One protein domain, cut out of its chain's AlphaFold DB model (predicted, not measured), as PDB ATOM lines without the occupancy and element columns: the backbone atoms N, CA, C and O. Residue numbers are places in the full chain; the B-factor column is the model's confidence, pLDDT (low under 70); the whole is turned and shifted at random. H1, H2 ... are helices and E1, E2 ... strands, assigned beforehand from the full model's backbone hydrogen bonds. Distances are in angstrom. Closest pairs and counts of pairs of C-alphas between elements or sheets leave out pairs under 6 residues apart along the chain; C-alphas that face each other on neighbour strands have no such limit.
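Overview. This is residues 51 to 124 of the 490 residues of an uncharacterized protein of Mytilus coruscus (UniProt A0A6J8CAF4). With little regular structure, the domain is elongated: a looping stretch, residues 51 to 69, and short helix H1 lie at one end, the three-stranded sheet E1-E2-E3 is in the middle, and the small hairpin E4 and E5 is at the other end. The antiparallel sheet is a meander, each strand the antiparallel neighbour of the one before. The 74 printed residues, mostly strand by class, have 27 in named elements, and are only just compact, close to loose: radius of gyration of the C-alphas 13.3 A, spans 41 by 26 by 18 A.

Arrangement. H1, residues 70 to 73, is not on the sheet and is too short for an O i to N i+4 pair. E1, residues 83 to 86, and E2, residues 95 to 100, form a hairpin, with N 85 and O 97 2.9 A apart. E2 and E3, residues 103 to 109, form another, with N 98 and O 106 2.9 A apart. E4, residues 114 to 116, and E5, residues 121 to 123, form an antiparallel hairpin, with N 116 and O 121 2.9 A apart. The closest C-alphas of E2 and E4, Tyr 96 and Phe 115, are 6.6 A apart.

Along the chain. H1 begins at C-alpha 70 (44.367, 46.604, -18.549). E2 is 16.9 A long and E3 17.5 A. E5 ends at C-alpha 123 (29.756, 25.025, -28.548).

Size, cuts and confidence. The C-alphas farthest apart, Gly 63 and Leu 124, are 41.7 A apart. Residues 61 to 66 stand free. The printed part has no cut, no link is long, and no printed residue is under 70 in pLDDT.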
ATOM      1  N   ALA A  51      44.869  49.252 -29.781       89.75
ATOM      2  CA  ALA A  51      44.756  48.433 -28.581       89.75
ATOM      3  C   ALA A  51      43.997  49.189 -27.473       89.75
ATOM      4  O   ALA A  51      44.251  50.374 -27.250       89.75
ATOM      5  N   PRO A  52      43.118  48.523 -26.697       90.25
ATOM      6  CA  PRO A  52      42.397  49.177 -25.601       90.25
ATOM      7  C   PRO A  52      43.314  49.866 -24.581       90.25
ATOM      8  O   PRO A  52      42.976  50.924 -24.061       90.25
ATOM      9  N   CYS A  53      44.493  49.298 -24.319       91.00
ATOM     10  CA  CYS A  53      45.427  49.816 -23.320       91.00
ATOM     11  C   CYS A  53      46.257  51.020 -23.788       91.00
ATOM     12  O   CYS A  53      46.985  51.597 -22.986       91.00
ATOM     13  N   GLU A  54      46.128  51.443 -25.047       90.75
ATOM     14  CA  GLU A  54      46.689  52.720 -25.516       90.75
ATOM     15  C   GLU A  54      45.863  53.917 -25.017       90.75
ATOM     16  O   GLU A  54      46.361  55.038 -24.946       90.75
ATOM     17  N   TYR A  55      44.611  53.683 -24.606       86.94
ATOM     18  CA  TYR A  55      43.777  54.698 -23.974       86.94
ATOM     19  C   TYR A  55      44.127  54.814 -22.491       86.94
ATOM     20  O   TYR A  55      43.973  53.859 -21.728       86.94
ATOM     21  N   MET A  56      44.524  56.015 -22.064       85.44
ATOM     22  CA  MET A  56      44.840  56.301 -20.658       85.44
ATOM     23  C   MET A  56      43.666  56.009 -19.712       85.44
ATOM     24  O   MET A  56      43.892  55.613 -18.576       85.44
ATOM     25  N   GLU A  57      42.420  56.137 -20.178       86.69
ATOM     26  CA  GLU A  57      41.222  55.806 -19.391       86.69
ATOM     27  C   GLU A  57      41.186  54.333 -18.952       86.69
ATOM     28  O   GLU A  57      40.671  54.004 -17.884       86.69
ATOM     29  N   ASN A  58      41.761  53.433 -19.754       88.31
ATOM     30  CA  ASN A  58      41.773  52.006 -19.452       88.31
ATOM     31  C   ASN A  58      42.925  51.604 -18.520       88.31
ATOM     32  O   ASN A  58      42.945  50.461 -18.053       88.31
ATOM     33  N   GLN A  59      43.866  52.508 -18.232       89.12
ATOM     34  CA  GLN A  59      45.003  52.254 -17.349       89.12
ATOM     35  C   GLN A  59      44.587  52.304 -15.873       89.12
ATOM     36  O   GLN A  59      43.698  53.057 -15.477       89.12
ATOM     37  N   CYS A  60      45.235  51.486 -15.041       87.94
ATOM     38  CA  CYS A  60      45.048  51.553 -13.593       87.94
ATOM     39  C   CYS A  60      45.675  52.834 -13.035       87.94
ATOM     40  O   CYS A  60      46.726  53.272 -13.507       87.94
ATOM     41  N   ARG A  61      45.058  53.419 -12.004       86.69
ATOM     42  CA  ARG A  61      45.664  54.546 -11.287       86.69
ATOM     43  C   ARG A  61      46.853  54.047 -10.469       86.69
ATOM     44  O   ARG A  61      46.799  52.968  -9.881       86.69
ATOM     45  N   SER A  62      47.920  54.837 -10.424       80.25
ATOM     46  CA  SER A  62      49.109  54.517  -9.634       80.25
ATOM     47  C   SER A  62      48.737  54.302  -8.162       80.25
ATOM     48  O   SER A  62      48.125  55.173  -7.550       80.25
ATOM     49  N   GLY A  63      49.103  53.141  -7.612       79.06
ATOM     50  CA  GLY A  63      48.833  52.763  -6.220       79.06
ATOM     51  C   GLY A  63      47.529  51.992  -5.981       79.06
ATOM     52  O   GLY A  63      47.305  51.544  -4.860       79.06
ATOM     53  N   ASP A  64      46.687  51.786  -6.999       83.88
ATOM     54  CA  ASP A  64      45.481  50.962  -6.864       83.88
ATOM     55  C   ASP A  64      45.825  49.467  -6.958       83.88
ATOM     56  O   ASP A  64      45.954  48.901  -8.047       83.88
ATOM     57  N   THR A  65      45.973  48.822  -5.802       81.12
ATOM     58  CA  THR A  65      46.264  47.384  -5.684       81.12
ATOM     59  C   THR A  65      45.080  46.486  -6.049       81.12
ATOM     60  O   THR A  65      45.279  45.295  -6.286       81.12
ATOM     61  N   ASN A  66      43.864  47.034  -6.146       85.50
ATOM     62  CA  ASN A  66      42.658  46.290  -6.512       85.50
ATOM     63  C   ASN A  66      42.343  46.375  -8.018       85.50
ATOM     64  O   ASN A  66      41.488  45.636  -8.520       85.50
ATOM     65  N   CYS A  67      43.032  47.242  -8.766       87.69
ATOM     66  CA  CYS A  67      42.841  47.369 -10.205       87.69
ATOM     67  C   CYS A  67      43.557  46.251 -10.975       87.69
ATOM     68  O   CYS A  67      44.784  46.178 -11.033       87.69
ATOM     69  N   LYS A  68      42.777  45.396 -11.648       87.56
ATOM     70  CA  LYS A  68      43.333  44.387 -12.562       87.56
ATOM     71  C   LYS A  68      44.018  45.064 -13.763       87.56
ATOM     72  O   LYS A  68      43.407  45.961 -14.363       87.56
ATOM     73  N   PRO A  69      45.217  44.612 -14.182       89.00
ATOM     74  CA  PRO A  69      45.920  45.137 -15.350       89.00
ATOM     75  C   PRO A  69      45.026  45.258 -16.592       89.00
ATOM     76  O   PRO A  69      44.211  44.375 -16.869       89.00
ATOM     77  N   CYS A  70      45.196  46.338 -17.366       88.12
ATOM     78  CA  CYS A  70      44.367  46.604 -18.549       88.12
ATOM     79  C   CYS A  70      44.344  45.419 -19.523       88.12
ATOM     80  O   CYS A  70      43.272  45.018 -19.959       88.12
ATOM     81  N   SER A  71      45.495  44.804 -19.800       87.50
ATOM     82  CA  SER A  71      45.609  43.671 -20.725       87.50
ATOM     83  C   SER A  71      44.836  42.426 -20.281       87.50
ATOM     84  O   SER A  71      44.450  41.627 -21.129       87.50
ATOM     85  N   GLN A  72      44.574  42.269 -18.979       85.25
ATOM     86  CA  GLN A  72      43.746  41.183 -18.445       85.25
ATOM     87  C   GLN A  72      42.248  41.492 -18.552       85.25
ATOM     88  O   GLN A  72      41.446  40.575 -18.689       85.25
ATOM     89  N   ARG A  73      41.862  42.773 -18.480       87.00
ATOM     90  CA  ARG A  73      40.458  43.210 -18.598       87.00
ATOM     91  C   ARG A  73      40.021  43.414 -20.048       87.00
ATOM     92  O   ARG A  73      38.873  43.148 -20.377       87.00
ATOM     93  N   LEU A  74      40.918  43.925 -20.889       89.19
ATOM     94  CA  LEU A  74      40.681  44.329 -22.273       89.19
ATOM     95  C   LEU A  74      41.836  43.839 -23.168       89.19
ATOM     96  O   LEU A  74      42.705  44.629 -23.555       89.19
ATOM     97  N   PRO A  75      41.874  42.537 -23.500       91.88
ATOM     98  CA  PRO A  75      42.900  41.977 -24.375       91.88
ATOM     99  C   PRO A  75      42.877  42.624 -25.771       91.88
ATOM    100  O   PRO A  75      41.835  43.085 -26.234       91.88
ATOM    101  N   SER A  76      44.024  42.663 -26.454       92.12
ATOM    102  CA  SER A  76      44.174  43.313 -27.766       92.12
ATOM    103  C   SER A  76      43.788  42.414 -28.951       92.12
ATOM    104  O   SER A  76      44.163  41.243 -28.999       92.12
ATOM    105  N   CYS A  77      43.109  43.001 -29.942       93.94
ATOM    106  CA  CYS A  77      42.825  42.423 -31.262       93.94
ATOM    107  C   CYS A  77      43.828  42.849 -32.353       93.94
ATOM    108  O   CYS A  77      43.615  42.548 -33.527       93.94
ATOM    109  N   VAL A  78      44.899  43.571 -32.013       93.44
ATOM    110  CA  VAL A  78      45.867  44.050 -33.013       93.44
ATOM    111  C   VAL A  78      46.524  42.866 -33.730       93.44
ATOM    112  O   VAL A  78      47.046  41.950 -33.091       93.44
ATOM    113  N   GLY A  79      46.477  42.870 -35.067       91.12
ATOM    114  CA  GLY A  79      47.008  41.790 -35.904       91.12
ATOM    115  C   GLY A  79      46.156  40.518 -35.880       91.12
ATOM    116  O   GLY A  79      46.652  39.439 -36.212       91.12
ATOM    117  N   ARG A  80      44.896  40.609 -35.443       91.88
ATOM    118  CA  ARG A  80      43.937  39.498 -35.431       91.88
ATOM    119  C   ARG A  80      42.843  39.723 -36.479       91.88
ATOM    120  O   ARG A  80      42.511  40.868 -36.778       91.88
ATOM    121  N   PRO A  81      42.275  38.642 -37.035       93.31
ATOM    122  CA  PRO A  81      41.169  38.747 -37.975       93.31
ATOM    123  C   PRO A  81      39.900  39.274 -37.297       93.31
ATOM    124  O   PRO A  81      39.702  39.089 -36.096       93.31
ATOM    125  N   ASP A  82      39.027  39.873 -38.102       93.62
ATOM    126  CA  ASP A  82      37.715  40.338 -37.657       93.62
ATOM    127  C   ASP A  82      36.802  39.166 -37.246       93.62
ATOM    128  O   ASP A  82      36.938  38.033 -37.726       93.62
ATOM    129  N   GLY A  83      35.853  39.458 -36.355       93.75
ATOM    130  CA  GLY A  83      34.890  38.498 -35.814       93.75
ATOM    131  C   GLY A  83      35.263  37.969 -34.428       93.75
ATOM    132  O   GLY A  83      36.008  38.603 -33.680       93.75
ATOM    133  N   ASN A  84      34.701  36.814 -34.070       95.06
ATOM    134  CA  ASN A  84      34.914  36.196 -32.763       95.06
ATOM    135  C   ASN A  84      36.270  35.479 -32.724       95.06
ATOM    136  O   ASN A  84      36.548  34.645 -33.587       95.06
ATOM    137  N   ILE A  85      37.094  35.744 -31.714       93.25
ATOM    138  CA  ILE A  85      38.396  35.083 -31.535       93.25
ATOM    139  C   ILE A  85      38.607  34.660 -30.074       93.25
ATOM    140  O   ILE A  85      38.044  35.290 -29.175       93.25
ATOM    141  N   PRO A  86      39.437  33.636 -29.797       90.81
ATOM    142  CA  PRO A  86      39.706  33.227 -28.424       90.81
ATOM    143  C   PRO A  86      40.536  34.276 -27.677       90.81
ATOM    144  O   PRO A  86      41.405  34.938 -28.256       90.81
ATOM    145  N   VAL A  87      40.314  34.382 -26.367       89.25
ATOM    146  CA  VAL A  87      41.193  35.154 -25.484       89.25
ATOM    147  C   VAL A  87      42.551  34.446 -25.397       89.25
ATOM    148  O   VAL A  87      42.637  33.243 -25.149       89.25
ATOM    149  N   ILE A  88      43.636  35.191 -25.627       83.44
ATOM    150  CA  ILE A  88      45.001  34.647 -25.615       83.44
ATOM    151  C   ILE A  88      45.298  34.047 -24.237       83.44
ATOM    152  O   ILE A  88      45.133  34.712 -23.217       83.44
ATOM    153  N   GLY A  89      45.744  32.789 -24.218       78.25
ATOM    154  CA  GLY A  89      46.038  32.060 -22.981       78.25
ATOM    155  C   GLY A  89      44.806  31.516 -22.248       78.25
ATOM    156  O   GLY A  89      44.973  30.832 -21.247       78.25
ATOM    157  N   GLN A  90      43.591  31.763 -22.750       82.94
ATOM    158  CA  GLN A  90      42.328  31.249 -22.201       82.94
ATOM    159  C   GLN A  90      41.537  30.497 -23.282       82.94
ATOM    160  O   GLN A  90      40.355  30.744 -23.528       82.94
ATOM    161  N   TYR A  91      42.223  29.589 -23.979       84.31
ATOM    162  CA  TYR A  91      41.608  28.721 -24.981       84.31
ATOM    163  C   TYR A  91      40.577  27.795 -24.333       84.31
ATOM    164  O   TYR A  91      40.791  27.344 -23.213       84.31
ATOM    165  N   TRP A  92      39.482  27.498 -25.041       83.88
ATOM    166  CA  TRP A  92      38.391  26.665 -24.518       83.88
ATOM    167  C   TRP A  92      37.853  27.149 -23.162       83.88
ATOM    168  O   TRP A  92      37.527  26.347 -22.290       83.88
ATOM    169  N   SER A  93      37.782  28.470 -22.985       84.25
ATOM    170  CA  SER A  93      37.049  29.120 -21.898       84.25
ATOM    171  C   SER A  93      35.685  29.596 -22.407       84.25
ATOM    172  O   SER A  93      35.403  29.535 -23.607       84.25
ATOM    173  N   SER A  94      34.815  30.074 -21.516       88.06
ATOM    174  CA  SER A  94      33.599  30.765 -21.956       88.06
ATOM    175  C   SER A  94      33.915  32.072 -22.681       88.06
ATOM    176  O   SER A  94      33.085  32.534 -23.457       88.06
ATOM    177  N   ASP A  95      35.082  32.667 -22.438       90.50
ATOM    178  CA  ASP A  95      35.378  34.045 -22.800       90.50
ATOM    179  C   ASP A  95      35.987  34.144 -24.205       90.50
ATOM    180  O   ASP A  95      36.861  33.371 -24.608       90.50
ATOM    181  N   TYR A  96      35.535  35.134 -24.970       93.62
ATOM    182  CA  TYR A  96      36.024  35.417 -26.314       93.62
ATOM    183  C   TYR A  96      35.987  36.915 -26.622       93.62
ATOM    184  O   TYR A  96      35.299  37.709 -25.973       93.62
ATOM    185  N   LEU A  97      36.763  37.316 -27.625       94.31
ATOM    186  CA  LEU A  97      36.849  38.696 -28.090       94.31
ATOM    187  C   LEU A  97      36.047  38.852 -29.376       94.31
ATOM    188  O   LEU A  97      36.073  37.970 -30.234       94.31
ATOM    189  N   ILE A  98      35.398  40.000 -29.541       94.38
ATOM    190  CA  ILE A  98      34.867  40.437 -30.835       94.38
ATOM    191  C   ILE A  98      35.832  41.479 -31.391       94.38
ATOM    192  O   ILE A  98      35.986  42.552 -30.804       94.38
ATOM    193  N   CYS A  99      36.486  41.166 -32.505       94.19
ATOM    194  CA  CYS A  99      37.434  42.053 -33.168       94.19
ATOM    195  C   CYS A  99      36.819  42.712 -34.401       94.19
ATOM    196  O   CYS A  99      36.084  42.078 -35.159       94.19
ATOM    197  N   LEU A 100      37.160  43.980 -34.624       93.94
ATOM    198  CA  LEU A 100      36.842  44.687 -35.860       93.94
ATOM    199  C   LEU A 100      37.957  45.678 -36.191       93.94
ATOM    200  O   LEU A 100      38.245  46.575 -35.395       93.94
ATOM    201  N   ARG A 101      38.565  45.542 -37.372       90.69
ATOM    202  CA  ARG A 101      39.642  46.405 -37.881       90.69
ATOM    203  C   ARG A 101      40.748  46.618 -36.835       90.69
ATOM    204  O   ARG A 101      41.038  47.760 -36.464       90.69
ATOM    205  N   ASN A 102      41.324  45.512 -36.345       91.75
ATOM    206  CA  ASN A 102      42.364  45.447 -35.300       91.75
ATOM    207  C   ASN A 102      41.958  45.945 -33.894       91.75
ATOM    208  O   ASN A 102      42.817  46.051 -33.021       91.75
ATOM    209  N   ARG A 103      40.675  46.239 -33.637       90.94
ATOM    210  CA  ARG A 103      40.195  46.765 -32.343       90.94
ATOM    211  C   ARG A 103      39.318  45.766 -31.602       90.94
ATOM    212  O   ARG A 103      38.470  45.114 -32.206       90.94
ATOM    213  N   THR A 104      39.494  45.691 -30.283       92.62
ATOM    214  CA  THR A 104      38.679  44.858 -29.386       92.62
ATOM    215  C   THR A 104      37.339  45.514 -29.121       92.62
ATOM    216  O   THR A 104      37.236  46.362 -28.243       92.62
ATOM    217  N   ILE A 105      36.302  45.133 -29.853       92.19
ATOM    218  CA  ILE A 105      34.965  45.718 -29.704       92.19
ATOM    219  C   ILE A 105      34.328  45.321 -28.374       92.19
ATOM    220  O   ILE A 105      33.716  46.157 -27.715       92.19
ATOM    221  N   SER A 106      34.498  44.068 -27.960       90.38
ATOM    222  CA  SER A 106      34.028  43.598 -26.657       90.38
ATOM    223  C   SER A 106      34.772  42.350 -26.208       90.38
ATOM    224  O   SER A 106      35.157  41.522 -27.035       90.38
ATOM    225  N   VAL A 107      34.883  42.189 -24.890       91.31
ATOM    226  CA  VAL A 107      35.163  40.908 -24.234       91.31
ATOM    227  C   VAL A 107      33.822  40.365 -23.768       91.31
ATOM    228  O   VAL A 107      33.107  41.044 -23.031       91.31
ATOM    229  N   THR A 108      33.439  39.194 -24.251       91.56
ATOM    230  CA  THR A 108      32.141  38.585 -23.950       91.56
ATOM    231  C   THR A 108      32.329  37.111 -23.624       91.56
ATOM    232  O   THR A 108      33.430  36.583 -23.762       91.56
ATOM    233  N   LYS A 109      31.263  36.450 -23.174       92.56
ATOM    234  CA  LYS A 109      31.288  35.040 -22.801       92.56
ATOM    235  C   LYS A 109      30.142  34.261 -23.426       92.56
ATOM    236  O   LYS A 109      29.059  34.805 -23.650       92.56
ATOM    237  N   CYS A 110      30.362  32.980 -23.674       88.69
ATOM    238  CA  CYS A 110      29.324  32.053 -24.091       88.69
ATOM    239  C   CYS A 110      28.221  31.985 -23.029       88.69
ATOM    240  O   CYS A 110      28.501  31.819 -21.843       88.69
ATOM    241  N   GLN A 111      26.960  32.097 -23.458       87.62
ATOM    242  CA  GLN A 111      25.808  31.906 -22.567       87.62
ATOM    243  C   GLN A 111      25.778  30.477 -22.011       87.62
ATOM    244  O   GLN A 111      25.478  30.267 -20.842       87.62
ATOM    245  N   THR A 112      26.133  29.507 -22.856       77.38
ATOM    246  CA  THR A 112      26.262  28.091 -22.515       77.38
ATOM    247  C   THR A 112      27.444  27.486 -23.272       77.38
ATOM    248  O   THR A 112      27.621  27.780 -24.458       77.38
ATOM    249  N   GLY A 113      28.212  26.608 -22.624       80.94
ATOM    250  CA  GLY A 113      29.336  25.899 -23.247       80.94
ATOM    251  C   GLY A 113      30.643  26.695 -23.296       80.94
ATOM    252  O   GLY A 113      30.817  27.684 -22.582       80.94
ATOM    253  N   LEU A 114      31.569  26.232 -24.137       87.00
ATOM    254  CA  LEU A 114      32.913  26.796 -24.297       87.00
ATOM    255  C   LEU A 114      33.061  27.443 -25.675       87.00
ATOM    256  O   LEU A 114      32.429  27.017 -26.646       87.00
ATOM    257  N   PHE A 115      33.910  28.463 -25.776       89.38
ATOM    258  CA  PHE A 115      34.265  29.051 -27.059       89.38
ATOM    259  C   PHE A 115      35.265  28.153 -27.791       89.38
ATOM    260  O   PHE A 115      36.378  27.926 -27.311       89.38
ATOM    261  N   ASP A 116      34.873  27.662 -28.964       87.88
ATOM    262  CA  ASP A 116      35.723  26.865 -29.840       87.88
ATOM    263  C   ASP A 116      36.693  27.786 -30.606       87.88
ATOM    264  O   ASP A 116      36.255  28.554 -31.474       87.88
ATOM    265  N   PRO A 117      38.010  27.735 -30.319       87.50
ATOM    266  CA  PRO A 117      38.997  28.600 -30.956       87.50
ATOM    267  C   PRO A 117      39.192  28.302 -32.450       87.50
ATOM    268  O   PRO A 117      39.685  29.171 -33.171       87.50
ATOM    269  N   VAL A 118      38.817  27.106 -32.915       85.56
ATOM    270  CA  VAL A 118      38.951  26.670 -34.312       85.56
ATOM    271  C   VAL A 118      37.738  27.133 -35.113       85.56
ATOM    272  O   VAL A 118      37.884  27.825 -36.120       85.56
ATOM    273  N   ASN A 119      36.535  26.820 -34.628       87.38
ATOM    274  CA  ASN A 119      35.279  27.144 -35.314       87.38
ATOM    275  C   ASN A 119      34.759  28.566 -35.024       87.38
ATOM    276  O   ASN A 119      33.763  28.985 -35.615       87.38
ATOM    277  N   ARG A 120      35.408  29.305 -34.113       90.06
ATOM    278  CA  ARG A 120      35.079  30.690 -33.720       90.06
ATOM    279  C   ARG A 120      33.631  30.884 -33.251       90.06
ATOM    280  O   ARG A 120      33.004  31.917 -33.507       90.06
ATOM    281  N   ARG A 121      33.091  29.891 -32.543       90.12
ATOM    282  CA  ARG A 121      31.714  29.890 -32.025       90.12
ATOM    283  C   ARG A 121      31.633  29.212 -30.664       90.12
ATOM    284  O   ARG A 121      32.444  28.352 -30.346       90.12
ATOM    285  N   CYS A 122      30.614  29.560 -29.889       88.12
ATOM    286  CA  CYS A 122      30.279  28.827 -28.672       88.12
ATOM    287  C   CYS A 122      29.726  27.444 -29.026       88.12
ATOM    288  O   CYS A 122      28.846  27.334 -29.885       88.12
ATOM    289  N   THR A 123      30.226  26.400 -28.369       83.88
ATOM    290  CA  THR A 123      29.756  25.025 -28.548       83.88
ATOM    291  C   THR A 123      29.489  24.348 -27.207       83.88
ATOM    292  O   THR A 123      30.228  24.514 -26.236       83.88
ATOM    293  N   LEU A 124      28.406  23.571 -27.173       72.62
ATOM    294  CA  LEU A 124      28.109  22.602 -26.114       72.62
ATOM    295  C   LEU A 124      28.653  21.212 -26.455       72.62
ATOM    296  O   LEU A 124      28.942  20.420 -25.567       72.62
TER     297      LEU A 124